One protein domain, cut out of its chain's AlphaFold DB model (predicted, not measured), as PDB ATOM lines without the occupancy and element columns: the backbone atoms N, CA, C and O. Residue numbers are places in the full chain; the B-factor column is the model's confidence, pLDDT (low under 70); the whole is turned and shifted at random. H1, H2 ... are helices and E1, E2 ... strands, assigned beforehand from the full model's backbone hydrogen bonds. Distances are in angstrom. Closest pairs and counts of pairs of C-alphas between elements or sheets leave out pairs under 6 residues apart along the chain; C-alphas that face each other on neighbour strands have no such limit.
ATOM      1  N   THR A 177     188.853 132.181 125.811       97.31
ATOM      2  CA  THR A 177     189.340 131.627 127.069       97.31
ATOM      3  C   THR A 177     189.150 132.623 128.198       97.31
ATOM      4  O   THR A 177     189.257 133.834 128.004       97.31
ATOM      5  N   THR A 178     188.813 132.114 129.376       96.81
ATOM      6  CA  THR A 178     188.873 132.880 130.618       96.81
ATOM      7  C   THR A 178     190.244 132.652 131.245       96.81
ATOM      8  O   THR A 178     190.776 131.544 131.175       96.81
ATOM      9  N   VAL A 179     190.820 133.678 131.868       96.88
ATOM     10  CA  VAL A 179     192.159 133.604 132.467       96.88
ATOM     11  C   VAL A 179     192.088 134.044 133.921       96.88
ATOM     12  O   VAL A 179     191.478 135.069 134.219       96.88
ATOM     13  N   SER A 180     192.697 133.266 134.811       96.56
ATOM     14  CA  SER A 180     192.766 133.549 136.249       96.56
ATOM     15  C   SER A 180     194.161 133.236 136.782       96.56
ATOM     16  O   SER A 180     194.902 132.466 136.180       96.56
ATOM     17  N   GLN A 181     194.522 133.797 137.932       95.69
ATOM     18  CA  GLN A 181     195.740 133.391 138.632       95.69
ATOM     19  C   GLN A 181     195.563 131.993 139.235       95.69
ATOM     20  O   GLN A 181     194.573 131.742 139.918       95.69
ATOM     21  N   GLY A 182     196.516 131.100 138.973       95.44
ATOM     22  CA  GLY A 182     196.580 129.750 139.521       95.44
ATOM     23  C   GLY A 182     197.614 129.623 140.630       95.44
ATOM     24  O   GLY A 182     197.534 130.290 141.658       95.44
ATOM     25  N   ARG A 183     198.584 128.728 140.424       93.19
ATOM     26  CA  ARG A 183     199.599 128.358 141.417       93.19
ATOM     27  C   ARG A 183     201.004 128.744 140.971       93.19
ATOM     28  O   ARG A 183     201.219 129.159 139.841       93.19
ATOM     29  N   VAL A 184     201.969 128.650 141.875       93.56
ATOM     30  CA  VAL A 184     203.351 129.055 141.594       93.56
ATOM     31  C   VAL A 184     203.944 128.227 140.446       93.56
ATOM     32  O   VAL A 184     203.785 127.009 140.398       93.56
ATOM     33  N   GLY A 185     204.641 128.907 139.531       96.06
ATOM     34  CA  GLY A 185     205.577 128.278 138.600       96.06
ATOM     35  C   GLY A 185     204.994 127.486 137.426       96.06
ATOM     36  O   GLY A 185     205.771 126.823 136.745       96.06
ATOM     37  N   ARG A 186     203.682 127.525 137.155       97.62
ATOM     38  CA  ARG A 186     203.091 126.769 136.033       97.62
ATOM     39  C   ARG A 186     201.800 127.364 135.482       97.62
ATOM     40  O   ARG A 186     201.081 128.053 136.204       97.62
ATOM     41  N   PHE A 187     201.494 127.031 134.231       98.69
ATOM     42  CA  PHE A 187     200.163 127.198 133.652       98.69
ATOM     43  C   PHE A 187     199.364 125.902 133.774       98.69
ATOM     44  O   PHE A 187     199.913 124.813 133.605       98.69
ATOM     45  N   ASP A 188     198.062 126.023 134.008       98.62
ATOM     46  CA  ASP A 188     197.121 124.901 133.985       98.62
ATOM     47  C   ASP A 188     196.042 125.191 132.922       98.62
ATOM     48  O   ASP A 188     195.342 126.204 132.991       98.62
ATOM     49  N   VAL A 189     195.910 124.319 131.918       98.44
ATOM     50  CA  VAL A 189     194.736 124.273 131.038       98.44
ATOM     51  C   VAL A 189     193.697 123.411 131.737       98.44
ATOM     52  O   VAL A 189     193.870 122.201 131.869       98.44
ATOM     53  N   GLU A 190     192.622 124.034 132.206       98.44
ATOM     54  CA  GLU A 190     191.628 123.347 133.026       98.44
ATOM     55  C   GLU A 190     190.744 122.445 132.168       98.44
ATOM     56  O   GLU A 190     190.010 122.921 131.295       98.44
ATOM     57  N   ARG A 191     190.795 121.133 132.424       98.38
ATOM     58  CA  ARG A 191     189.997 120.140 131.697       98.38
ATOM     59  C   ARG A 191     188.507 120.336 131.938       98.38
ATOM     60  O   ARG A 191     187.732 120.349 130.981       98.38
ATOM     61  N   THR A 192     188.126 120.478 133.206       98.62
ATOM     62  CA  THR A 192     186.735 120.385 133.659       98.62
ATOM     63  C   THR A 192     186.406 121.484 134.663       98.62
ATOM     64  O   THR A 192     187.120 121.675 135.647       98.62
ATOM     65  N   ASN A 193     185.269 122.153 134.458       98.50
ATOM     66  CA  ASN A 193     184.707 123.140 135.380       98.50
ATOM     67  C   ASN A 193     183.466 122.567 136.073       98.50
ATOM     68  O   ASN A 193     182.624 121.950 135.414       98.50
ATOM     69  N   GLY A 194     183.332 122.798 137.379       98.19
ATOM     70  CA  GLY A 194     182.248 122.255 138.198       98.19
ATOM     71  C   GLY A 194     181.127 123.252 138.476       98.19
ATOM     72  O   GLY A 194     181.373 124.435 138.700       98.19
ATOM     73  N   ALA A 195     179.892 122.763 138.556       98.12
ATOM     74  CA  ALA A 195     178.688 123.525 138.890       98.12
ATOM     75  C   ALA A 195     178.602 123.943 140.373       98.12
ATOM     76  O   ALA A 195     177.508 124.047 140.923       98.12
ATOM     77  N   TRP A 196     179.731 124.182 141.041       97.75
ATOM     78  CA  TRP A 196     179.800 124.489 142.468       97.75
ATOM     79  C   TRP A 196     180.603 125.761 142.733       97.75
ATOM     80  O   TRP A 196     181.695 125.956 142.197       97.75
ATOM     81  N   ARG A 197     180.047 126.616 143.585       95.06
ATOM     82  CA  ARG A 197     180.649 127.837 144.106       95.06
ATOM     83  C   ARG A 197     180.906 127.634 145.594       95.06
ATOM     84  O   ARG A 197     180.032 127.181 146.324       95.06
ATOM     85  N   GLY A 198     182.113 127.949 146.030       92.19
ATOM     86  CA  GLY A 198     182.525 127.968 147.425       92.19
ATOM     87  C   GLY A 198     183.784 128.814 147.594       92.19
ATOM     88  O   GLY A 198     184.058 129.705 146.783       92.19
ATOM     89  N   GLY A 199     184.563 128.507 148.630       84.50
ATOM     90  CA  GLY A 199     185.813 129.196 148.948       84.50
ATOM     91  C   GLY A 199     185.605 130.367 149.907       84.50
ATOM     92  O   GLY A 199     184.854 130.257 150.874       84.50
ATOM     93  N   PHE A 200     186.311 131.465 149.656       85.38
ATOM     94  CA  PHE A 200     186.355 132.642 150.528       85.38
ATOM     95  C   PHE A 200     185.277 133.677 150.155       85.38
ATOM     96  O   PHE A 200     184.620 133.536 149.122       85.38
ATOM     97  N   PRO A 201     185.068 134.734 150.955       85.88
ATOM     98  CA  PRO A 201     184.335 135.908 150.495       85.88
ATOM     99  C   PRO A 201     184.984 136.540 149.250       85.88
ATOM    100  O   PRO A 201     186.177 136.356 148.990       85.88
ATOM    101  N   ASP A 202     184.197 137.236 148.435       83.25
ATOM    102  CA  ASP A 202     184.700 138.049 147.324       83.25
ATOM    103  C   ASP A 202     185.184 139.435 147.777       83.25
ATOM    104  O   ASP A 202     185.323 139.711 148.968       83.25
ATOM    105  N   ASN A 203     185.482 140.311 146.816       75.31
ATOM    106  CA  ASN A 203     185.959 141.666 147.101       75.31
ATOM    107  C   ASN A 203     184.908 142.545 147.803       75.31
ATOM    108  O   ASN A 203     185.281 143.547 148.404       75.31
ATOM    109  N   GLU A 204     183.626 142.168 147.762       70.31
ATOM    110  CA  GLU A 204     182.543 142.807 148.524       70.31
ATOM    111  C   GLU A 204     182.353 142.138 149.899       70.31
ATOM    112  O   GLU A 204     181.410 142.441 150.629       70.31
ATOM    113  N   ASN A 205     183.252 141.218 150.269       77.25
ATOM    114  CA  ASN A 205     183.183 140.388 151.464       77.25
ATOM    115  C   ASN A 205     181.911 139.517 151.522       77.25
ATOM    116  O   ASN A 205     181.431 139.169 152.603       77.25
ATOM    117  N   ILE A 206     181.381 139.127 150.356       80.06
ATOM    118  CA  ILE A 206     180.218 138.245 150.235       80.06
ATOM    119  C   ILE A 206     180.693 136.830 149.895       80.06
ATOM    120  O   ILE A 206     181.382 136.597 148.902       80.06
ATOM    121  N   GLY A 207     180.319 135.859 150.731       85.50
ATOM    122  CA  GLY A 207     180.548 134.435 150.492       85.50
ATOM    123  C   GLY A 207     179.263 133.734 150.057       85.50
ATOM    124  O   GLY A 207     178.225 133.887 150.697       85.50
ATOM    125  N   VAL A 208     179.333 132.931 148.995       87.75
ATOM    126  CA  VAL A 208     178.242 132.044 148.568       87.75
ATOM    127  C   VAL A 208     178.799 130.632 148.460       87.75
ATOM    128  O   VAL A 208     179.805 130.421 147.785       87.75
ATOM    129  N   THR A 209     178.134 129.671 149.100       94.62
ATOM    130  CA  THR A 209     178.463 128.246 148.984       94.62
ATOM    131  C   THR A 209     177.245 127.494 148.471       94.62
ATOM    132  O   THR A 209     176.189 127.531 149.100       94.62
ATOM    133  N   GLY A 210     177.378 126.817 147.334       95.38
ATOM    134  CA  GLY A 210     176.282 126.080 146.717       95.38
ATOM    135  C   GLY A 210     176.451 125.892 145.215       95.38
ATOM    136  O   GLY A 210     177.486 126.212 144.631       95.38
ATOM    137  N   THR A 211     175.405 125.380 144.572       96.50
ATOM    138  CA  THR A 211     175.367 125.223 143.115       96.50
ATOM    139  C   THR A 211     175.457 126.581 142.421       96.50
ATOM    140  O   THR A 211     174.769 127.528 142.805       96.50
ATOM    141  N   VAL A 212     176.282 126.678 141.376       95.81
ATOM    142  CA  VAL A 212     176.417 127.904 140.573       95.81
ATOM    143  C   VAL A 212     175.059 128.262 139.956       95.81
ATOM    144  O   VAL A 212     174.519 127.448 139.205       95.81
ATOM    145  N   PRO A 213     174.502 129.464 140.197       91.38
ATOM    146  CA  PRO A 213     173.182 129.799 139.680       91.38
ATOM    147  C   PRO A 213     173.221 130.097 138.177       91.38
ATOM    148  O   PRO A 213     173.982 130.944 137.700       91.38
ATOM    149  N   VAL A 214     172.344 129.442 137.414       90.12
ATOM    150  CA  VAL A 214     172.218 129.612 135.957       90.12
ATOM    151  C   VAL A 214     170.771 129.899 135.567       90.12
ATOM    152  O   VAL A 214     169.840 129.573 136.290       90.12
ATOM    153  N   GLY A 215     170.554 130.502 134.396       84.75
ATOM    154  CA  GLY A 215     169.208 130.920 133.969       84.75
ATOM    155  C   GLY A 215     168.235 129.792 133.588       84.75
ATOM    156  O   GLY A 215     167.080 130.085 133.324       84.75
ATOM    157  N   ASP A 216     168.698 128.543 133.526       89.44
ATOM    158  CA  ASP A 216     167.858 127.349 133.325       89.44
ATOM    159  C   ASP A 216     168.421 126.225 134.212       89.44
ATOM    160  O   ASP A 216     169.302 125.489 133.763       89.44
ATOM    161  N   PRO A 217     168.049 126.185 135.505       92.50
ATOM    162  CA  PRO A 217     168.610 125.232 136.462       92.50
ATOM    163  C   PRO A 217     168.207 123.775 136.201       92.50
ATOM    164  O   PRO A 217     168.953 122.872 136.556       92.50
ATOM    165  N   ALA A 218     167.054 123.532 135.567       93.88
ATOM    166  CA  ALA A 218     166.531 122.180 135.357       93.88
ATOM    167  C   ALA A 218     167.408 121.346 134.407       93.88
ATOM    168  O   ALA A 218     167.500 120.133 134.553       93.88
ATOM    169  N   SER A 219     168.078 122.005 133.457       95.06
ATOM    170  CA  SER A 219     168.997 121.386 132.492       95.06
ATOM    171  C   SER A 219     170.476 121.592 132.846       95.06
ATOM    172  O   SER A 219     171.350 121.485 131.984       95.06
ATOM    173  N   GLN A 220     170.783 122.004 134.078       97.00
ATOM    174  CA  GLN A 220     172.141 122.359 134.471       97.00
ATOM    175  C   GLN A 220     173.020 121.102 134.634       97.00
ATOM    176  O   GLN A 220     172.765 120.305 135.537       97.00
ATOM    177  N   PRO A 221     174.088 120.924 133.831       98.19
ATOM    178  CA  PRO A 221     175.007 119.811 134.025       98.19
ATOM    179  C   PRO A 221     175.909 120.066 135.237       98.19
ATOM    180  O   PRO A 221     176.267 121.210 135.521       98.19
ATOM    181  N   GLN A 222     176.342 119.008 135.923       98.44
ATOM    182  CA  GLN A 222     177.305 119.128 137.027       98.44
ATOM    183  C   GLN A 222     178.683 119.597 136.549       98.44
ATOM    184  O   GLN A 222     179.395 120.286 137.276       98.44
ATOM    185  N   TRP A 223     179.025 119.283 135.303       98.69
ATOM    186  CA  TRP A 223     180.343 119.513 134.732       98.69
ATOM    187  C   TRP A 223     180.231 120.119 133.337       98.69
ATOM    188  O   TRP A 223     179.290 119.843 132.597       98.69
ATOM    189  N   THR A 224     181.209 120.939 132.974       98.56
ATOM    190  CA  THR A 224     181.453 121.345 131.583       98.56
ATOM    191  C   THR A 224     182.928 121.149 131.279       98.56
ATOM    192  O   THR A 224     183.763 121.272 132.179       98.56
ATOM    193  N   THR A 225     183.251 120.883 130.019       98.06
ATOM    194  CA  THR A 225     184.610 120.505 129.612       98.06
ATOM    195  C   THR A 225     185.198 121.544 128.665       98.06
ATOM    196  O   THR A 225     184.484 122.191 127.888       98.06
ATOM    197  N   THR A 226     186.512 121.737 128.749       98.31
ATOM    198  CA  THR A 226     187.264 122.556 127.797       98.31
ATOM    199  C   THR A 226     187.208 121.956 126.393       98.31
ATOM    200  O   THR A 226     187.293 120.745 126.217       98.31
ATOM    201  N   THR A 227     187.096 122.820 125.392       98.50
ATOM    202  CA  THR A 227     187.259 122.488 123.968       98.50
ATOM    203  C   THR A 227     188.481 123.196 123.381       98.50
ATOM    204  O   THR A 227     188.685 123.171 122.174       98.50
ATOM    205  N   LEU A 228     189.311 123.836 124.220       98.38
ATOM    206  CA  LEU A 228     190.639 124.287 123.794       98.38
ATOM    207  C   LEU A 228     191.462 123.076 123.325       98.38
ATOM    208  O   LEU A 228     191.332 122.008 123.927       98.38
ATOM    209  N   PRO A 229     192.356 123.221 122.334       98.31
ATOM    210  CA  PRO A 229     193.219 122.143 121.846       98.31
ATOM    211  C   PRO A 229     194.370 121.871 122.831       98.31
ATOM    212  O   PRO A 229     195.552 122.037 122.538       98.31
ATOM    213  N   TYR A 230     194.020 121.448 124.043       97.81
ATOM    214  CA  TYR A 230     194.914 121.279 125.187       97.81
ATOM    215  C   TYR A 230     196.135 120.397 124.891       97.81
ATOM    216  O   TYR A 230     197.203 120.676 125.416       97.81
ATOM    217  N   LYS A 231     196.014 119.363 124.041       98.31
ATOM    218  CA  LYS A 231     197.158 118.506 123.674       98.31
ATOM    219  C   LYS A 231     198.200 119.298 122.894       98.31
ATOM    220  O   LYS A 231     199.383 119.181 123.188       98.31
ATOM    221  N   ALA A 232     197.752 120.114 121.941       98.56
ATOM    222  CA  ALA A 232     198.627 120.989 121.170       98.56
ATOM    223  C   ALA A 232     199.250 122.063 122.071       98.56
ATOM    224  O   ALA A 232     200.453 122.282 122.012       98.56
ATOM    225  N   ILE A 233     198.453 122.666 122.960       98.56
ATOM    226  CA  ILE A 233     198.928 123.675 123.919       98.56
ATOM    227  C   ILE A 233     200.018 123.107 124.842       98.56
ATOM    228  O   ILE A 233     201.048 123.746 125.018       98.56
ATOM    229  N   VAL A 234     199.807 121.918 125.417       98.50
ATOM    230  CA  VAL A 234     200.758 121.271 126.340       98.50
ATOM    231  C   VAL A 234     202.023 120.794 125.622       98.50
ATOM    232  O   VAL A 234     203.101 120.824 126.207       98.50
ATOM    233  N   ALA A 235     201.912 120.361 124.364       98.38
ATOM    234  CA  ALA A 235     203.058 119.913 123.574       98.38
ATOM    235  C   ALA A 235     203.903 121.068 123.006       98.38
ATOM    236  O   ALA A 235     205.042 120.841 122.600       98.38
ATOM    237  N   ALA A 236     203.354 122.281 122.931       98.06
ATOM    238  CA  ALA A 236     204.026 123.427 122.338       98.06
ATOM    239  C   ALA A 236     205.012 124.097 123.309       98.06
ATOM    240  O   ALA A 236     204.727 124.280 124.494       98.06
ATOM    241  N   ASP A 237     206.143 124.560 122.773       97.31
ATOM    242  CA  ASP A 237     207.042 125.472 123.482       97.31
ATOM    243  C   ASP A 237     206.430 126.879 123.500       97.31
ATOM    244  O   ASP A 237     206.535 127.651 122.546       97.31
ATOM    245  N   THR A 238     205.694 127.176 124.570       97.94
ATOM    246  CA  THR A 238     204.963 128.445 124.727       97.94
ATOM    247  C   THR A 238     205.711 129.473 125.574       97.94
ATOM    248  O   THR A 238     205.288 130.629 125.624       97.94
ATOM    249  N   GLY A 239     206.810 129.095 126.234       97.56
ATOM    250  CA  GLY A 239     207.589 129.995 127.081       97.56
ATOM    251  C   GLY A 239     208.187 129.335 128.322       97.56
ATOM    252  O   GLY A 239     208.264 128.118 128.447       97.56
ATOM    253  N   ARG A 240     208.626 130.181 129.264       97.62
ATOM    254  CA  ARG A 240     209.428 129.790 130.436       97.62
ATOM    255  C   ARG A 240     208.754 128.762 131.345       97.62
ATOM    256  O   ARG A 240     209.450 127.961 131.967       97.62
ATOM    257  N   PHE A 241     207.439 128.845 131.519       98.38
ATOM    258  CA  PHE A 241     206.729 128.024 132.491       98.38
ATOM    259  C   PHE A 241     206.185 126.749 131.841       98.38
ATOM    260  O   PHE A 241     205.678 126.804 130.725       98.38
ATOM    261  N   PRO A 242     206.204 125.598 132.528       98.44
ATOM    262  CA  PRO A 242     205.506 124.418 132.038       98.44
ATOM    263  C   PRO A 242     203.991 124.664 131.965       98.44
ATOM    264  O   PRO A 242     203.414 125.339 132.827       98.44
ATOM    265  N   VAL A 243     203.352 124.082 130.949       98.75
ATOM    266  CA  VAL A 243     201.895 124.082 130.775       98.75
ATOM    267  C   VAL A 243     201.371 122.672 131.006       98.75
ATOM    268  O   VAL A 243     201.830 121.727 130.368       98.75
ATOM    269  N   TYR A 244     200.408 122.525 131.911       98.44
ATOM    270  CA  TYR A 244     199.813 121.237 132.252       98.44
ATOM    271  C   TYR A 244     198.378 121.132 131.757       98.44
ATOM    272  O   TYR A 244     197.609 122.089 131.805       98.44
ATOM    273  N   ASP A 245     198.010 119.927 131.345       98.25
ATOM    274  CA  ASP A 245     196.620 119.508 131.272       98.25
ATOM    275  C   ASP A 245     196.134 119.170 132.688       98.25
ATOM    276  O   ASP A 245     196.518 118.141 133.248       98.25
ATOM    277  N   ASN A 246     195.344 120.055 133.298       98.25
ATOM    278  CA  ASN A 246     194.865 119.854 134.660       98.25
ATOM    279  C   ASN A 246     193.505 119.151 134.649       98.25
ATOM    280  O   ASN A 246     192.463 119.760 134.395       98.25
ATOM    281  N   THR A 247     193.529 117.853 134.943       98.38
ATOM    282  CA  THR A 247     192.363 116.958 134.922       98.38
ATOM    283  C   THR A 247     191.707 116.761 136.285       98.38
ATOM    284  O   THR A 247     190.564 116.311 136.346       98.38
ATOM    285  N   SER A 248     192.398 117.111 137.373       98.38
ATOM    286  CA  SER A 248     191.933 116.822 138.728       98.38
ATOM    287  C   SER A 248     190.647 117.578 139.064       98.38
ATOM    288  O   SER A 248     190.568 118.783 138.865       98.38
ATOM    289  N   VAL A 249     189.666 116.907 139.664       98.69
ATOM    290  CA  VAL A 249     188.429 117.524 140.179       98.69
ATOM    291  C   VAL A 249     188.118 117.029 141.589       98.69
ATOM    292  O   VAL A 249     188.656 116.013 142.027       98.69
ATOM    293  N   THR A 250     187.218 117.718 142.290       98.62
ATOM    294  CA  THR A 250     186.601 117.205 143.522       98.62
ATOM    295  C   THR A 250     185.119 116.983 143.282       98.62
ATOM    296  O   THR A 250     184.394 117.916 142.924       98.62
ATOM    297  N   GLU A 251     184.651 115.767 143.526       98.62
ATOM    298  CA  GLU A 251     183.276 115.342 143.273       98.62
ATOM    299  C   GLU A 251     182.655 114.673 144.498       98.62
ATOM    300  O   GLU A 251     183.367 114.245 145.397       98.62
ATOM    301  N   ILE A 252     181.332 114.530 144.507       98.69
ATOM    302  CA  ILE A 252     180.652 113.471 145.259       98.69
ATOM    303  C   ILE A 252     180.249 112.398 144.236       98.69
ATOM    304  O   ILE A 252     179.510 112.739 143.305       98.69
ATOM    305  N   PRO A 253     180.715 111.140 144.354       98.44
ATOM    306  CA  PRO A 253     180.372 110.079 143.407       98.44
ATOM    307  C   PRO A 253     178.868 109.796 143.380       98.44
ATOM    308  O   PRO A 253     178.166 110.055 144.361       98.44
ATOM    309  N   ALA A 254     178.368 109.225 142.283       98.00
ATOM    310  CA  ALA A 254     176.964 108.829 142.181       98.00
ATOM    311  C   ALA A 254     176.557 107.907 143.351       98.00
ATOM    312  O   ALA A 254     177.227 106.915 143.638       98.00
ATOM    313  N   GLY A 255     175.472 108.254 144.053       96.88
ATOM    314  CA  GLY A 255     174.994 107.528 145.241       96.88
ATOM    315  C   GLY A 255     175.808 107.752 146.524       96.88
ATOM    316  O   GLY A 255     175.431 107.232 147.573       96.88
ATOM    317  N   GLY A 256     176.895 108.523 146.467       96.62
ATOM    318  CA  GLY A 256     177.707 108.886 147.624       96.62
ATOM    319  C   GLY A 256     177.231 110.158 148.327       96.62
ATOM    320  O   GLY A 256     176.383 110.903 147.836       96.62
ATOM    321  N   THR A 257     177.826 110.428 149.488       97.00
ATOM    322  CA  THR A 257     177.599 111.647 150.285       97.00
ATOM    323  C   THR A 257     178.886 112.418 150.576       97.00
ATOM    324  O   THR A 257     178.829 113.600 150.919       97.00
ATOM    325  N   GLU A 258     180.045 111.779 150.414       97.94
ATOM    326  CA  GLU A 258     181.352 112.350 150.728       97.94
ATOM    327  C   GLU A 258     182.063 112.881 149.485       97.94
ATOM    328  O   GLU A 258     181.984 112.306 148.397       97.94
ATOM    329  N   ALA A 259     182.771 113.997 149.664       97.88
ATOM    330  CA  ALA A 259     183.566 114.603 148.610       97.88
ATOM    331  C   ALA A 259     184.932 113.915 148.492       97.88
ATOM    332  O   ALA A 259     185.620 113.703 149.489       97.88
ATOM    333  N   VAL A 260     185.350 113.626 147.265       98.44
ATOM    334  CA  VAL A 260     186.593 112.922 146.941       98.44
ATOM    335  C   VAL A 260     187.303 113.599 145.777       98.44
ATOM    336  O   VAL A 260     186.668 114.126 144.863       98.44
ATOM    337  N   VAL A 261     188.634 113.576 145.800       98.62
ATOM    338  CA  VAL A 261     189.454 114.042 144.677       98.62
ATOM    339  C   VAL A 261     189.539 112.933 143.625       98.62
ATOM    340  O   VAL A 261     189.719 111.756 143.954       98.62
ATOM    341  N   ARG A 262     189.406 113.310 142.354       98.25
ATOM    342  CA  ARG A 262     189.615 112.446 141.192       98.25
ATOM    343  C   ARG A 262     190.705 113.044 140.316       98.25
ATOM    344  O   ARG A 262     190.486 114.135 139.795       98.25
ATOM    345  N   PRO A 263     191.856 112.373 140.146       97.75
ATOM    346  CA  PRO A 263     192.952 112.916 139.349       97.75
ATOM    347  C   PRO A 263     192.608 113.004 137.856       97.75
ATOM    348  O   PRO A 263     193.066 113.925 137.190       97.75
ATOM    349  N   ASP A 264     191.746 112.118 137.352       97.31
ATOM    350  CA  ASP A 264     191.506 111.937 135.912       97.31
ATOM    351  C   ASP A 264     190.151 112.492 135.434       97.31
ATOM    352  O   ASP A 264     189.621 112.087 134.401       97.31
ATOM    353  N   GLY A 265     189.581 113.442 136.179       97.94
ATOM    354  CA  GLY A 265     188.278 114.039 135.884       97.94
ATOM    355  C   GLY A 265     187.105 113.361 136.602       97.94
ATOM    356  O   GLY A 265     187.300 112.442 137.401       97.94
ATOM    357  N   PRO A 266     185.877 113.864 136.390       98.38
ATOM    358  CA  PRO A 266     184.707 113.403 137.124       98.38
ATOM    359  C   PRO A 266     184.228 112.026 136.661       98.38
ATOM    360  O   PRO A 266     184.293 111.693 135.479       98.38
ATOM    361  N   THR A 267     183.666 111.255 137.589       98.38
ATOM    362  CA  THR A 267     182.950 110.010 137.289       98.38
ATOM    363  C   THR A 267     181.527 110.293 136.801       98.38
ATOM    364  O   THR A 267     180.944 111.347 137.084       98.38
ATOM    365  N   GLU A 268     180.954 109.361 136.037       97.50
ATOM    366  CA  GLU A 268     179.592 109.485 135.511       97.50
ATOM    367  C   GLU A 268     178.560 109.621 136.645       97.50
ATOM    368  O   GLU A 268     178.626 108.929 137.660       97.50
ATOM    369  N   GLY A 269     177.607 110.548 136.493       97.69
ATOM    370  CA  GLY A 269     176.560 110.801 137.492       97.69
ATOM    371  C   GLY A 269     177.029 111.498 138.778       97.69
ATOM    372  O   GLY A 269     176.220 111.703 139.684       97.69
ATOM    373  N   SER A 270     178.304 111.878 138.877       98.50
ATOM    374  CA  SER A 270     178.845 112.582 140.042       98.50
ATOM    375  C   SER A 270     178.319 114.016 140.183       98.50
ATOM    376  O   SER A 270     177.928 114.672 139.216       98.50
ATOM    377  N   THR A 271     178.342 114.529 141.415       98.50
ATOM    378  CA  THR A 271     177.997 115.916 141.757       98.50
ATOM    379  C   THR A 271     179.253 116.755 141.964       98.50
ATOM    380  O   THR A 271     180.189 116.328 142.642       98.50
ATOM    381  N   ALA A 272     179.271 117.981 141.443       98.44
ATOM    382  CA  ALA A 272     180.445 118.842 141.520       98.44
ATOM    383  C   ALA A 272     180.690 119.438 142.914       98.44
ATOM    384  O   ALA A 272     179.770 119.883 143.610       98.44
ATOM    385  N   ARG A 273     181.972 119.502 143.300       98.06
ATOM    386  CA  ARG A 273     182.461 120.229 144.486       98.06
ATOM    387  C   ARG A 273     183.657 121.135 144.193       98.06
ATOM    388  O   ARG A 273     183.796 122.159 144.860       98.06
ATOM    389  N   ALA A 274     184.474 120.808 143.194       97.88
ATOM    390  CA  ALA A 274     185.482 121.688 142.604       97.88
ATOM    391  C   ALA A 274     185.829 121.214 141.184       97.88
ATOM    392  O   ALA A 274     185.967 120.012 140.963       97.88
ATOM    393  N   GLY A 275     185.979 122.144 140.238       97.50
ATOM    394  CA  GLY A 275     186.637 121.867 138.959       97.50
ATOM    395  C   GLY A 275     188.161 121.894 139.103       97.50
ATOM    396  O   GLY A 275     188.678 122.082 140.208       97.50
ATOM    397  N   GLY A 276     188.886 121.777 137.989       94.12
ATOM    398  CA  GLY A 276     190.355 121.844 138.001       94.12
ATOM    399  C   GLY A 276     190.895 123.157 138.575       94.12
ATOM    400  O   GLY A 276     191.854 123.163 139.348       94.12
ATOM    401  N   GLY A 277     190.169 124.249 138.319       90.88
ATOM    402  CA  GLY A 277     190.414 125.578 138.872       90.88
ATOM    403  C   GLY A 277     189.985 125.798 140.325       90.88
ATOM    404  O   GLY A 277     189.954 126.941 140.781       90.88
ATOM    405  N   GLY A 278     189.576 124.748 141.041       95.62
ATOM    406  CA  GLY A 278     188.992 124.840 142.376       95.62
ATOM    407  C   GLY A 278     187.483 125.099 142.348       95.62
ATOM    408  O   GLY A 278     186.765 124.670 141.445       95.62
ATOM    409  N   ASN A 279     186.973 125.786 143.370       96.12
ATOM    410  CA  ASN A 279     185.546 126.094 143.529       96.12
ATOM    411  C   ASN A 279     185.262 127.591 143.734       96.12
ATOM    412  O   ASN A 279     184.149 127.974 144.099       96.12
ATOM    413  N   TYR A 280     186.267 128.437 143.500       94.94
ATOM    414  CA  TYR A 280     186.155 129.880 143.669       94.94
ATOM    415  C   TYR A 280     185.643 130.577 142.382       94.94
ATOM    416  O   TYR A 280     184.998 129.950 141.539       94.94
ATOM    417  N   LEU A 281     185.869 131.890 142.237       94.06
ATOM    418  CA  LEU A 281     185.315 132.711 141.150       94.06
ATOM    419  C   LEU A 281     185.837 132.279 139.777       94.06
ATOM    420  O   LEU A 281     185.098 132.339 138.799       94.06
ATOM    421  N   SER A 282     187.087 131.815 139.711       95.31
ATOM    422  CA  SER A 282     187.709 131.285 138.494       95.31
ATOM    423  C   SER A 282     186.908 130.115 137.917       95.31
ATOM    424  O   SER A 282     186.511 130.160 136.753       95.31
ATOM    425  N   ASN A 283     186.575 129.129 138.757       97.00
ATOM    426  CA  ASN A 283     185.730 127.997 138.384       97.00
ATOM    427  C   ASN A 283     184.331 128.446 137.945       97.00
ATOM    428  O   ASN A 283     183.837 127.988 136.920       97.00
ATOM    429  N   GLU A 284     183.692 129.356 138.684       95.75
ATOM    430  CA  GLU A 284     182.350 129.830 138.333       95.75
ATOM    431  C   GLU A 284     182.324 130.553 136.976       95.75
ATOM    432  O   GLU A 284     181.441 130.295 136.150       95.75
ATOM    433  N   ILE A 285     183.292 131.438 136.721       95.12
ATOM    434  CA  ILE A 285     183.428 132.154 135.448       95.12
ATOM    435  C   ILE A 285     183.662 131.158 134.309       95.12
ATOM    436  O   ILE A 285     182.981 131.238 133.282       95.12
ATOM    437  N   ALA A 286     184.578 130.207 134.506       97.62
ATOM    438  CA  ALA A 286     184.880 129.169 133.533       97.62
ATOM    439  C   ALA A 286     183.642 128.321 133.217       97.62
ATOM    440  O   ALA A 286     183.234 128.260 132.059       97.62
ATOM    441  N   TYR A 287     182.981 127.778 134.245       98.31
ATOM    442  CA  TYR A 287     181.768 126.968 134.133       98.31
ATOM    443  C   TYR A 287     180.643 127.705 133.401       98.31
ATOM    444  O   TYR A 287     180.032 127.165 132.482       98.31
ATOM    445  N   ARG A 288     180.361 128.963 133.766       96.81
ATOM    446  CA  ARG A 288     179.299 129.748 133.115       96.81
ATOM    447  C   ARG A 288     179.629 130.068 131.656       96.81
ATOM    448  O   ARG A 288     178.710 130.119 130.836       96.81
ATOM    449  N   ALA A 289     180.900 130.305 131.328       96.31
ATOM    450  CA  ALA A 289     181.333 130.604 129.966       96.31
ATOM    451  C   ALA A 289     181.253 129.367 129.055       96.31
ATOM    452  O   ALA A 289     180.663 129.448 127.974       96.31
ATOM    453  N   THR A 290     181.754 128.214 129.505       98.00
ATOM    454  CA  THR A 290     181.662 126.939 128.770       98.00
ATOM    455  C   THR A 290     180.224 126.438 128.678       98.00
ATOM    456  O   THR A 290     179.783 126.083 127.589       98.00
ATOM    457  N   LEU A 291     179.430 126.538 129.751       97.56
ATOM    458  CA  LEU A 291     178.001 126.212 129.703       97.56
ATOM    459  C   LEU A 291     177.252 127.084 128.690       97.56
ATOM    460  O   LEU A 291     176.348 126.613 128.000       97.56
ATOM    461  N   LEU A 292     177.600 128.372 128.593       95.81
ATOM    462  CA  LEU A 292     177.002 129.261 127.603       95.81
ATOM    463  C   LEU A 292     177.373 128.853 126.173       95.81
ATOM    464  O   LEU A 292     176.486 128.871 125.322       95.81
ATOM    465  N   ARG A 293     178.636 128.490 125.904       97.19
ATOM    466  CA  ARG A 293     179.059 127.928 124.606       97.19
ATOM    467  C   ARG A 293     178.218 126.697 124.264       97.19
ATOM    468  O   ARG A 293     177.616 126.656 123.191       97.19
ATOM    469  N   ASP A 294     178.119 125.749 125.189       97.44
ATOM    470  CA  ASP A 294     177.431 124.473 124.969       97.44
ATOM    471  C   ASP A 294     175.933 124.688 124.704       97.44
ATOM    472  O   ASP A 294     175.391 124.207 123.713       97.44
ATOM    473  N   ARG A 295     175.275 125.545 125.499       95.44
ATOM    474  CA  ARG A 295     173.858 125.915 125.308       95.44
ATOM    475  C   ARG A 295     173.572 126.690 124.020       95.44
ATOM    476  O   ARG A 295     172.409 126.850 123.655       95.44
ATOM    477  N   LEU A 296     174.594 127.216 123.351       94.94
ATOM    478  CA  LEU A 296     174.464 127.859 122.040       94.94
ATOM    479  C   LEU A 296     174.731 126.897 120.874       94.94
ATOM    480  O   LEU A 296     174.688 127.351 119.726       94.94
ATOM    481  N   GLY A 297     174.992 125.616 121.163       96.94
ATOM    482  CA  GLY A 297     175.349 124.600 120.174       96.94
ATOM    483  C   GLY A 297     176.740 124.818 119.583       96.94
ATOM    484  O   GLY A 297     176.954 124.518 118.416       96.94
ATOM    485  N   LEU A 298     177.659 125.420 120.347       97.69
ATOM    486  CA  LEU A 298     178.994 125.796 119.868       97.69
ATOM    487  C   LEU A 298     180.109 124.876 120.389       97.69
ATOM    488  O   LEU A 298     181.275 125.206 120.214       97.69
ATOM    489  N   HIS A 299     179.774 123.764 121.051       97.69
ATOM    490  CA  HIS A 299     180.758 122.868 121.669       97.69
ATOM    491  C   HIS A 299     181.812 122.387 120.661       97.69
ATOM    492  O   HIS A 299     183.004 122.579 120.882       97.69
ATOM    493  N   ASP A 300     181.362 121.867 119.520       96.56
ATOM    494  CA  ASP A 300     182.233 121.207 118.539       96.56
ATOM    495  C   ASP A 300     182.924 122.169 117.560       96.56
ATOM    496  O   ASP A 300     183.763 121.747 116.772       96.56
ATOM    497  N   VAL A 301     182.555 123.455 117.568       96.19
ATOM    498  CA  VAL A 301     183.003 124.434 116.556       96.19
ATOM    499  C   VAL A 301     183.707 125.654 117.137       96.19
ATOM    500  O   VAL A 301     184.339 126.394 116.391       96.19
ATOM    501  N   LEU A 302     183.585 125.898 118.443       97.69
ATOM    502  CA  LEU A 302     184.221 127.028 119.110       97.69
ATOM    503  C   LEU A 302     185.125 126.527 120.242       97.69
ATOM    504  O   LEU A 302     184.620 126.193 121.324       97.69
ATOM    505  N   PRO A 303     186.454 126.522 120.043       98.25
ATOM    506  CA  PRO A 303     187.404 126.276 121.113       98.25
ATOM    507  C   PRO A 303     187.173 127.238 122.283       98.25
ATOM    508  O   PRO A 303     187.084 128.460 122.132       98.25
ATOM    509  N   GLY A 304     187.014 126.664 123.470       97.88
ATOM    510  CA  GLY A 304     186.545 127.374 124.651       97.88
ATOM    511  C   GLY A 304     187.041 126.723 125.927       97.88
ATOM    512  O   GLY A 304     186.890 125.515 126.102       97.88
ATOM    513  N   GLY A 305     187.603 127.490 126.853       97.44
ATOM    514  CA  GLY A 305     188.097 126.904 128.096       97.44
ATOM    515  C   GLY A 305     188.680 127.908 129.070       97.44
ATOM    516  O   GLY A 305     188.523 129.119 128.908       97.44
ATOM    517  N   HIS A 306     189.368 127.392 130.081       98.38
ATOM    518  CA  HIS A 306     189.959 128.193 131.139       98.38
ATOM    519  C   HIS A 306     191.446 127.890 131.282       98.38
ATOM    520  O   HIS A 306     191.845 126.726 131.266       98.38
ATOM    521  N   VAL A 307     192.249 128.944 131.404       98.44
ATOM    522  CA  VAL A 307     193.686 128.849 131.648       98.44
ATOM    523  C   VAL A 307     194.004 129.552 132.959       98.44
ATOM    524  O   VAL A 307     193.684 130.731 133.138       98.44
ATOM    525  N   HIS A 308     194.662 128.845 133.867       98.44
ATOM    526  CA  HIS A 308     195.281 129.457 135.031       98.44
ATOM    527  C   HIS A 308     196.731 129.832 134.732       98.44
ATOM    528  O   HIS A 308     197.486 129.037 134.172       98.44
ATOM    529  N   THR A 309     197.124 131.046 135.113       98.25
ATOM    530  CA  THR A 309     198.506 131.530 135.012       98.25
ATOM    531  C   THR A 309     199.317 131.154 136.249       98.25
ATOM    532  O   THR A 309     198.736 130.942 137.319       98.25
ATOM    533  N   PRO A 310     200.655 131.194 136.174       97.62
ATOM    534  CA  PRO A 310     201.482 131.218 137.363       97.62
ATOM    535  C   PRO A 310     201.120 132.394 138.283       97.62
ATOM    536  O   PRO A 310     200.614 133.429 137.830       97.62
ATOM    537  N   VAL A 311     201.409 132.248 139.576       94.88
ATOM    538  CA  VAL A 311     201.412 133.372 140.524       94.88
ATOM    539  C   VAL A 311     202.505 134.367 140.123       94.88
ATOM    540  O   VAL A 311     203.613 133.963 139.776       94.88
ATOM    541  N   LEU A 312     202.181 135.663 140.171       91.44
ATOM    542  CA  LEU A 312     203.165 136.729 139.987       91.44
ATOM    543  C   LEU A 312     204.123 136.754 141.176       91.44
ATOM    544  O   LEU A 312     203.687 136.826 142.323       91.44
ATOM    545  N   GLU A 313     205.418 136.755 140.892       91.31
ATOM    546  CA  GLU A 313     206.466 136.730 141.913       91.31
ATOM    547  C   GLU A 313     207.325 137.987 141.848       91.31
ATOM    548  O   GLU A 313     207.666 138.461 140.765       91.31
ATOM    549  N   PHE A 314     207.704 138.494 143.016       89.56
ATOM    550  CA  PHE A 314     208.737 139.514 143.151       89.56
ATOM    551  C   PHE A 314     210.128 138.871 143.225       89.56
ATOM    552  O   PHE A 314     210.270 137.664 143.433       89.56
ATOM    553  N   GLY A 315     211.170 139.677 143.028       87.50
ATOM    554  CA  GLY A 315     212.552 139.234 143.163       87.50
ATOM    555  C   GLY A 315     212.883 138.748 144.578       87.50
ATOM    556  O   GLY A 315     212.232 139.115 145.559       87.50
ATOM    557  N   ALA A 316     213.935 137.932 144.691       84.50
ATOM    558  CA  ALA A 316     214.440 137.480 145.985       84.50
ATOM    559  C   ALA A 316     214.750 138.685 146.892       84.50
ATOM    560  O   ALA A 316     215.441 139.615 146.480       84.50
ATOM    561  N   GLY A 317     214.215 138.672 148.117       83.00
ATOM    562  CA  GLY A 317     214.337 139.783 149.069       83.00
ATOM    563  C   GLY A 317     213.270 140.876 148.934       83.00
ATOM    564  O   GLY A 317     213.249 141.778 149.761       83.00
ATOM    565  N   ASN A 318     212.364 140.783 147.954       86.81
ATOM    566  CA  ASN A 318     211.250 141.717 147.763       86.81
ATOM    567  C   ASN A 318     209.870 141.055 147.978       86.81
ATOM    568  O   ASN A 318     208.899 141.349 147.286       86.81
ATOM    569  N   THR A 319     209.788 140.095 148.902       79.75
ATOM    570  CA  THR A 319     208.590 139.261 149.120       79.75
ATOM    571  C   THR A 319     207.689 139.738 150.255       79.75
ATOM    572  O   THR A 319     206.580 139.230 150.393       79.75
ATOM    573  N   ASP A 320     208.150 140.676 151.084       80.69
ATOM    574  CA  ASP A 320     207.364 141.250 152.176       80.69
ATOM    575  C   ASP A 320     206.675 142.542 151.705       80.69
ATOM    576  O   ASP A 320     207.357 143.530 151.440       80.69
ATOM    577  N   PRO A 321     205.335 142.593 151.626       71.44
ATOM    578  CA  PRO A 321     204.617 143.799 151.221       71.44
ATOM    579  C   PRO A 321     204.804 145.004 152.156       71.44
ATOM    580  O   PRO A 321     204.491 146.123 151.752       71.44
ATOM    581  N   ALA A 322     205.240 144.798 153.406       75.81
ATOM    582  CA  ALA A 322     205.450 145.874 154.374       75.81
ATOM    583  C   ALA A 322     206.801 146.582 154.197       75.81
ATOM    584  O   ALA A 322     206.913 147.764 154.521       75.81
ATOM    585  N   THR A 323     207.813 145.870 153.699       79.88
ATOM    586  CA  THR A 323     209.196 146.363 153.574       79.88
ATOM    587  C   THR A 323     209.722 146.346 152.136       79.88
ATOM    588  O   THR A 323     210.777 146.913 151.855       79.88
ATOM    589  N   GLY A 324     208.985 145.718 151.223       80.75
ATOM    590  CA  GLY A 324     209.334 145.562 149.823       80.75
ATOM    591  C   GLY A 324     209.064 146.798 148.965       80.75
ATOM    592  O   GLY A 324     208.264 147.673 149.291       80.75
ATOM    593  N   ALA A 325     209.729 146.842 147.816       87.44
ATOM    594  CA  ALA A 325     209.506 147.800 146.750       87.44
ATOM    595  C   ALA A 325     208.307 147.403 145.875       87.44
ATOM    596  O   ALA A 325     208.092 146.231 145.555       87.44
ATOM    597  N   VAL A 326     207.581 148.403 145.367       89.81
ATOM    598  CA  VAL A 326     206.402 148.198 144.499       89.81
ATOM    599  C   VAL A 326     206.716 147.530 143.157       89.81
ATOM    600  O   VAL A 326     205.809 147.054 142.472       89.81
ATOM    601  N   THR A 327     207.977 147.518 142.734       90.69
ATOM    602  CA  THR A 327     208.437 146.861 141.509       90.69
ATOM    603  C   THR A 327     209.920 146.525 141.627       90.69
ATOM    604  O   THR A 327     210.683 147.282 142.222       90.69
ATOM    605  N   ASP A 328     210.339 145.430 141.000       92.00
ATOM    606  CA  ASP A 328     211.744 145.043 140.859       92.00
ATOM    607  C   ASP A 328     211.971 144.293 139.527       92.00
ATOM    608  O   ASP A 328     210.999 143.900 138.870       92.00
ATOM    609  N   PRO A 329     213.227 144.089 139.086       91.38
ATOM    610  CA  PRO A 329     213.510 143.414 137.819       91.38
ATOM    611  C   PRO A 329     212.961 141.981 137.722       91.38
ATOM    612  O   PRO A 329     212.598 141.546 136.631       91.38
ATOM    613  N   GLY A 330     212.899 141.244 138.833       92.12
ATOM    614  CA  GLY A 330     212.283 139.920 138.922       92.12
ATOM    615  C   GLY A 330     210.777 139.976 138.689       92.12
ATOM    616  O   GLY A 330     210.291 139.273 137.805       92.12
ATOM    617  N   PHE A 331     210.071 140.880 139.378       92.00
ATOM    618  CA  PHE A 331     208.639 141.129 139.153       92.00
ATOM    619  C   PHE A 331     208.329 141.494 137.698       92.00
ATOM    620  O   PHE A 331     207.422 140.933 137.080       92.00
ATOM    621  N   VAL A 332     209.108 142.417 137.124       92.19
ATOM    622  CA  VAL A 332     208.905 142.862 135.740       92.19
ATOM    623  C   VAL A 332     209.113 141.710 134.758       92.19
ATOM    624  O   VAL A 332     208.252 141.511 133.901       92.19
ATOM    625  N   ARG A 333     210.199 140.935 134.895       93.31
ATOM    626  CA  ARG A 333     210.445 139.757 134.047       93.31
ATOM    627  C   ARG A 333     209.341 138.716 134.197       93.31
ATOM    628  O   ARG A 333     208.789 138.287 133.195       93.31
ATOM    629  N   ASN A 334     208.962 138.373 135.432       94.25
ATOM    630  CA  ASN A 334     207.929 137.376 135.705       94.25
ATOM    631  C   ASN A 334     206.598 137.749 135.030       94.25
ATOM    632  O   ASN A 334     206.029 136.933 134.308       94.25
ATOM    633  N   ARG A 335     206.162 139.010 135.150       93.88
ATOM    634  CA  ARG A 335     204.963 139.504 134.460       93.88
ATOM    635  C   ARG A 335     205.088 139.447 132.937       93.88
ATOM    636  O   ARG A 335     204.147 139.006 132.281       93.88
ATOM    637  N   VAL A 336     206.202 139.921 132.371       93.62
ATOM    638  CA  VAL A 336     206.410 139.926 130.912       93.62
ATOM    639  C   VAL A 336     206.385 138.502 130.359       93.62
ATOM    640  O   VAL A 336     205.693 138.262 129.371       93.62
ATOM    641  N   ASP A 337     207.042 137.557 131.033       96.06
ATOM    642  CA  ASP A 337     207.045 136.143 130.649       96.06
ATOM    643  C   ASP A 337     205.634 135.549 130.693       96.06
ATOM    644  O   ASP A 337     205.218 134.890 129.744       96.06
ATOM    645  N   ILE A 338     204.864 135.818 131.759       96.94
ATOM    646  CA  ILE A 338     203.480 135.339 131.875       96.94
ATOM    647  C   ILE A 338     202.617 135.909 130.743       96.94
ATOM    648  O   ILE A 338     201.890 135.158 130.098       96.94
ATOM    649  N   ILE A 339     202.698 137.214 130.460       94.50
ATOM    650  CA  ILE A 339     201.917 137.850 129.386       94.50
ATOM    651  C   ILE A 339     202.295 137.270 128.020       94.50
ATOM    652  O   ILE A 339     201.410 136.944 127.223       94.50
ATOM    653  N   ALA A 340     203.594 137.145 127.737       96.44
ATOM    654  CA  ALA A 340     204.087 136.583 126.485       96.44
ATOM    655  C   ALA A 340     203.617 135.133 126.309       96.44
ATOM    656  O   ALA A 340     203.102 134.781 125.247       96.44
ATOM    657  N   GLN A 341     203.699 134.326 127.366       98.44
ATOM    658  CA  GLN A 341     203.299 132.928 127.322       98.44
ATOM    659  C   GLN A 341     201.780 132.741 127.210       98.44
ATOM    660  O   GLN A 341     201.336 131.885 126.452       98.44
ATOM    661  N   VAL A 342     200.960 133.583 127.854       97.69
ATOM    662  CA  VAL A 342     199.500 133.592 127.619       97.69
ATOM    663  C   VAL A 342     199.194 133.860 126.144       97.69
ATOM    664  O   VAL A 342     198.360 133.173 125.554       97.69
ATOM    665  N   ARG A 343     199.879 134.826 125.517       96.69
ATOM    666  CA  ARG A 343     199.703 135.115 124.082       96.69
ATOM    667  C   ARG A 343     200.129 133.933 123.211       96.69
ATOM    668  O   ARG A 343     199.417 133.621 122.261       96.69
ATOM    669  N   ALA A 344     201.234 133.267 123.543       98.44
ATOM    670  CA  ALA A 344     201.695 132.075 122.835       98.44
ATOM    671  C   ALA A 344     200.700 130.908 122.964       98.44
ATOM    672  O   ALA A 344     200.354 130.297 121.956       98.44
ATOM    673  N   ILE A 345     200.163 130.655 124.164       98.44
ATOM    674  CA  ILE A 345     199.112 129.649 124.404       98.44
ATOM    675  C   ILE A 345     197.878 129.935 123.540       98.44
ATOM    676  O   ILE A 345     197.358 129.030 122.890       98.44
ATOM    677  N   VAL A 346     197.419 131.190 123.498       97.44
ATOM    678  CA  VAL A 346     196.277 131.586 122.660       97.44
ATOM    679  C   VAL A 346     196.594 131.416 121.173       97.44
ATOM    680  O   VAL A 346     195.752 130.911 120.440       97.44
ATOM    681  N   ALA A 347     197.795 131.782 120.720       97.94
ATOM    682  CA  ALA A 347     198.201 131.615 119.325       97.94
ATOM    683  C   ALA A 347     198.235 130.137 118.899       97.94
ATOM    684  O   ALA A 347     197.701 129.801 117.844       97.94
ATOM    685  N   VAL A 348     198.783 129.251 119.740       98.31
ATOM    686  CA  VAL A 348     198.735 127.794 119.522       98.31
ATOM    687  C   VAL A 348     197.289 127.309 119.466       98.31
ATOM    688  O   VAL A 348     196.945 126.510 118.603       98.31
ATOM    689  N   ALA A 349     196.430 127.819 120.349       97.38
ATOM    690  CA  ALA A 349     195.032 127.421 120.393       97.38
ATOM    691  C   ALA A 349     194.218 127.852 119.161       97.38
ATOM    692  O   ALA A 349     193.290 127.144 118.792       97.38
ATOM    693  N   VAL A 350     194.550 128.990 118.537       95.12
ATOM    694  CA  VAL A 350     193.923 129.441 117.279       95.12
ATOM    695  C   VAL A 350     194.421 128.631 116.078       95.12
ATOM    696  O   VAL A 350     193.678 128.452 115.119       95.12
ATOM    697  N   GLY A 351     195.680 128.184 116.096       92.81
ATOM    698  CA  GLY A 351     196.322 127.541 114.946       92.81
ATOM    699  C   GLY A 351     196.165 126.020 114.840       92.81
ATOM    700  O   GLY A 351     196.631 125.462 113.848       92.81
ATOM    701  N   ALA A 352     195.588 125.359 115.846       90.69
ATOM    702  CA  ALA A 352     195.424 123.901 115.909       90.69
ATOM    703  C   ALA A 352     194.071 123.440 115.354       90.69
ATOM    704  O   ALA A 352     194.056 122.391 114.674       90.69
TER     705      ALA A 352
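Overview. This is residues 177 to 352 of the 352 residues of the protein "Pyroglutamyl peptidase" of Streptomyces griseorubiginosus (UniProt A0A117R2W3). A small twisted sheet, E1 E9 E2 E5, is the middle of three layers, with H2 over one face and, over the other, the short H1 and residues 338 to 349 of the long H3. A smaller sheet, E7 E6 E8, carries on from E5 through E6, and the short hairpin of E3 and E4 packs on H2. The printed part has 176 residues, with three named helices and nine named strands in the order E1 E2 E3 E4 H1 E5 E6 E7 E8 H2 E9 H3; the first sheet is mixed, the other two antiparallel. The class is mixed, helices and strands, with under half of the residues, 80, in named elements; the whole is compact, with a radius of gyration of the C-alphas of 17.5 A and spans of 51 by 40 by 28 A.

Arrangement. E1, residues 177 to 181, is an edge strand, parallel to E9, residues 304 to 309; N 178 and O 305 are 3.0 A apart. E2, residues 187 to 190, is antiparallel to E9, with N 190 and O 306 at 3.0 A, and parallel to E5, residues 243 to 246, with N 244 and O 187 at 2.9 A. E2 runs on into E3, residues 192 to 194, at 67 degrees. E3 and E4, residues 223 to 225, form a hairpin, with N 193 and O 224 at 2.9 A. H1, residues 230 to 235, has a height over the sheet of 8.8 A; its closest C-alphas to E5 are Val 234 and Val 243, 5.4 A. E5 runs on into E6, residues 249 to 252, at 7 degrees. E6 is antiparallel to E7, residues 260 to 262, its hairpin partner, with N 251 and O 260 at 2.9 A, and to E8, residues 271 to 274, with N 252 and O 271 at 2.8 A. H2, residues 281 to 295, on the opposite face from H1, lies over E1 and E9 at 8.5 A; the closest C-alphas of H2 and E3 are Tyr 287 and Asn 193, 5.0 A. H3, residues 329 to 351, on the same face as H1, touches it with residues 345 to 349 alone, opposite ways at a steep tilt of 60 degrees, closest at C-alphas Ile 233 and Ile 345, 6.0 A. In H1, H2 and H3 every O i to N i+4 pair is within hydrogen-bond range.

Along the chain. E1 begins at C-alpha 177 (189.340, 131.627, 127.069). H2 is 20.7 A long and E9 16.4 A. H3, 32.7 A, ends at C-alpha 351 (196.322, 127.541, 114.946).

Size, cuts and confidence. The C-alphas farthest apart, Gly 255 and Pro 329, are 53.2 A apart. The printed part has no cut; the links E3 to E4 and E9 to H3 are long. No printed residue is under 70 in pLDDT.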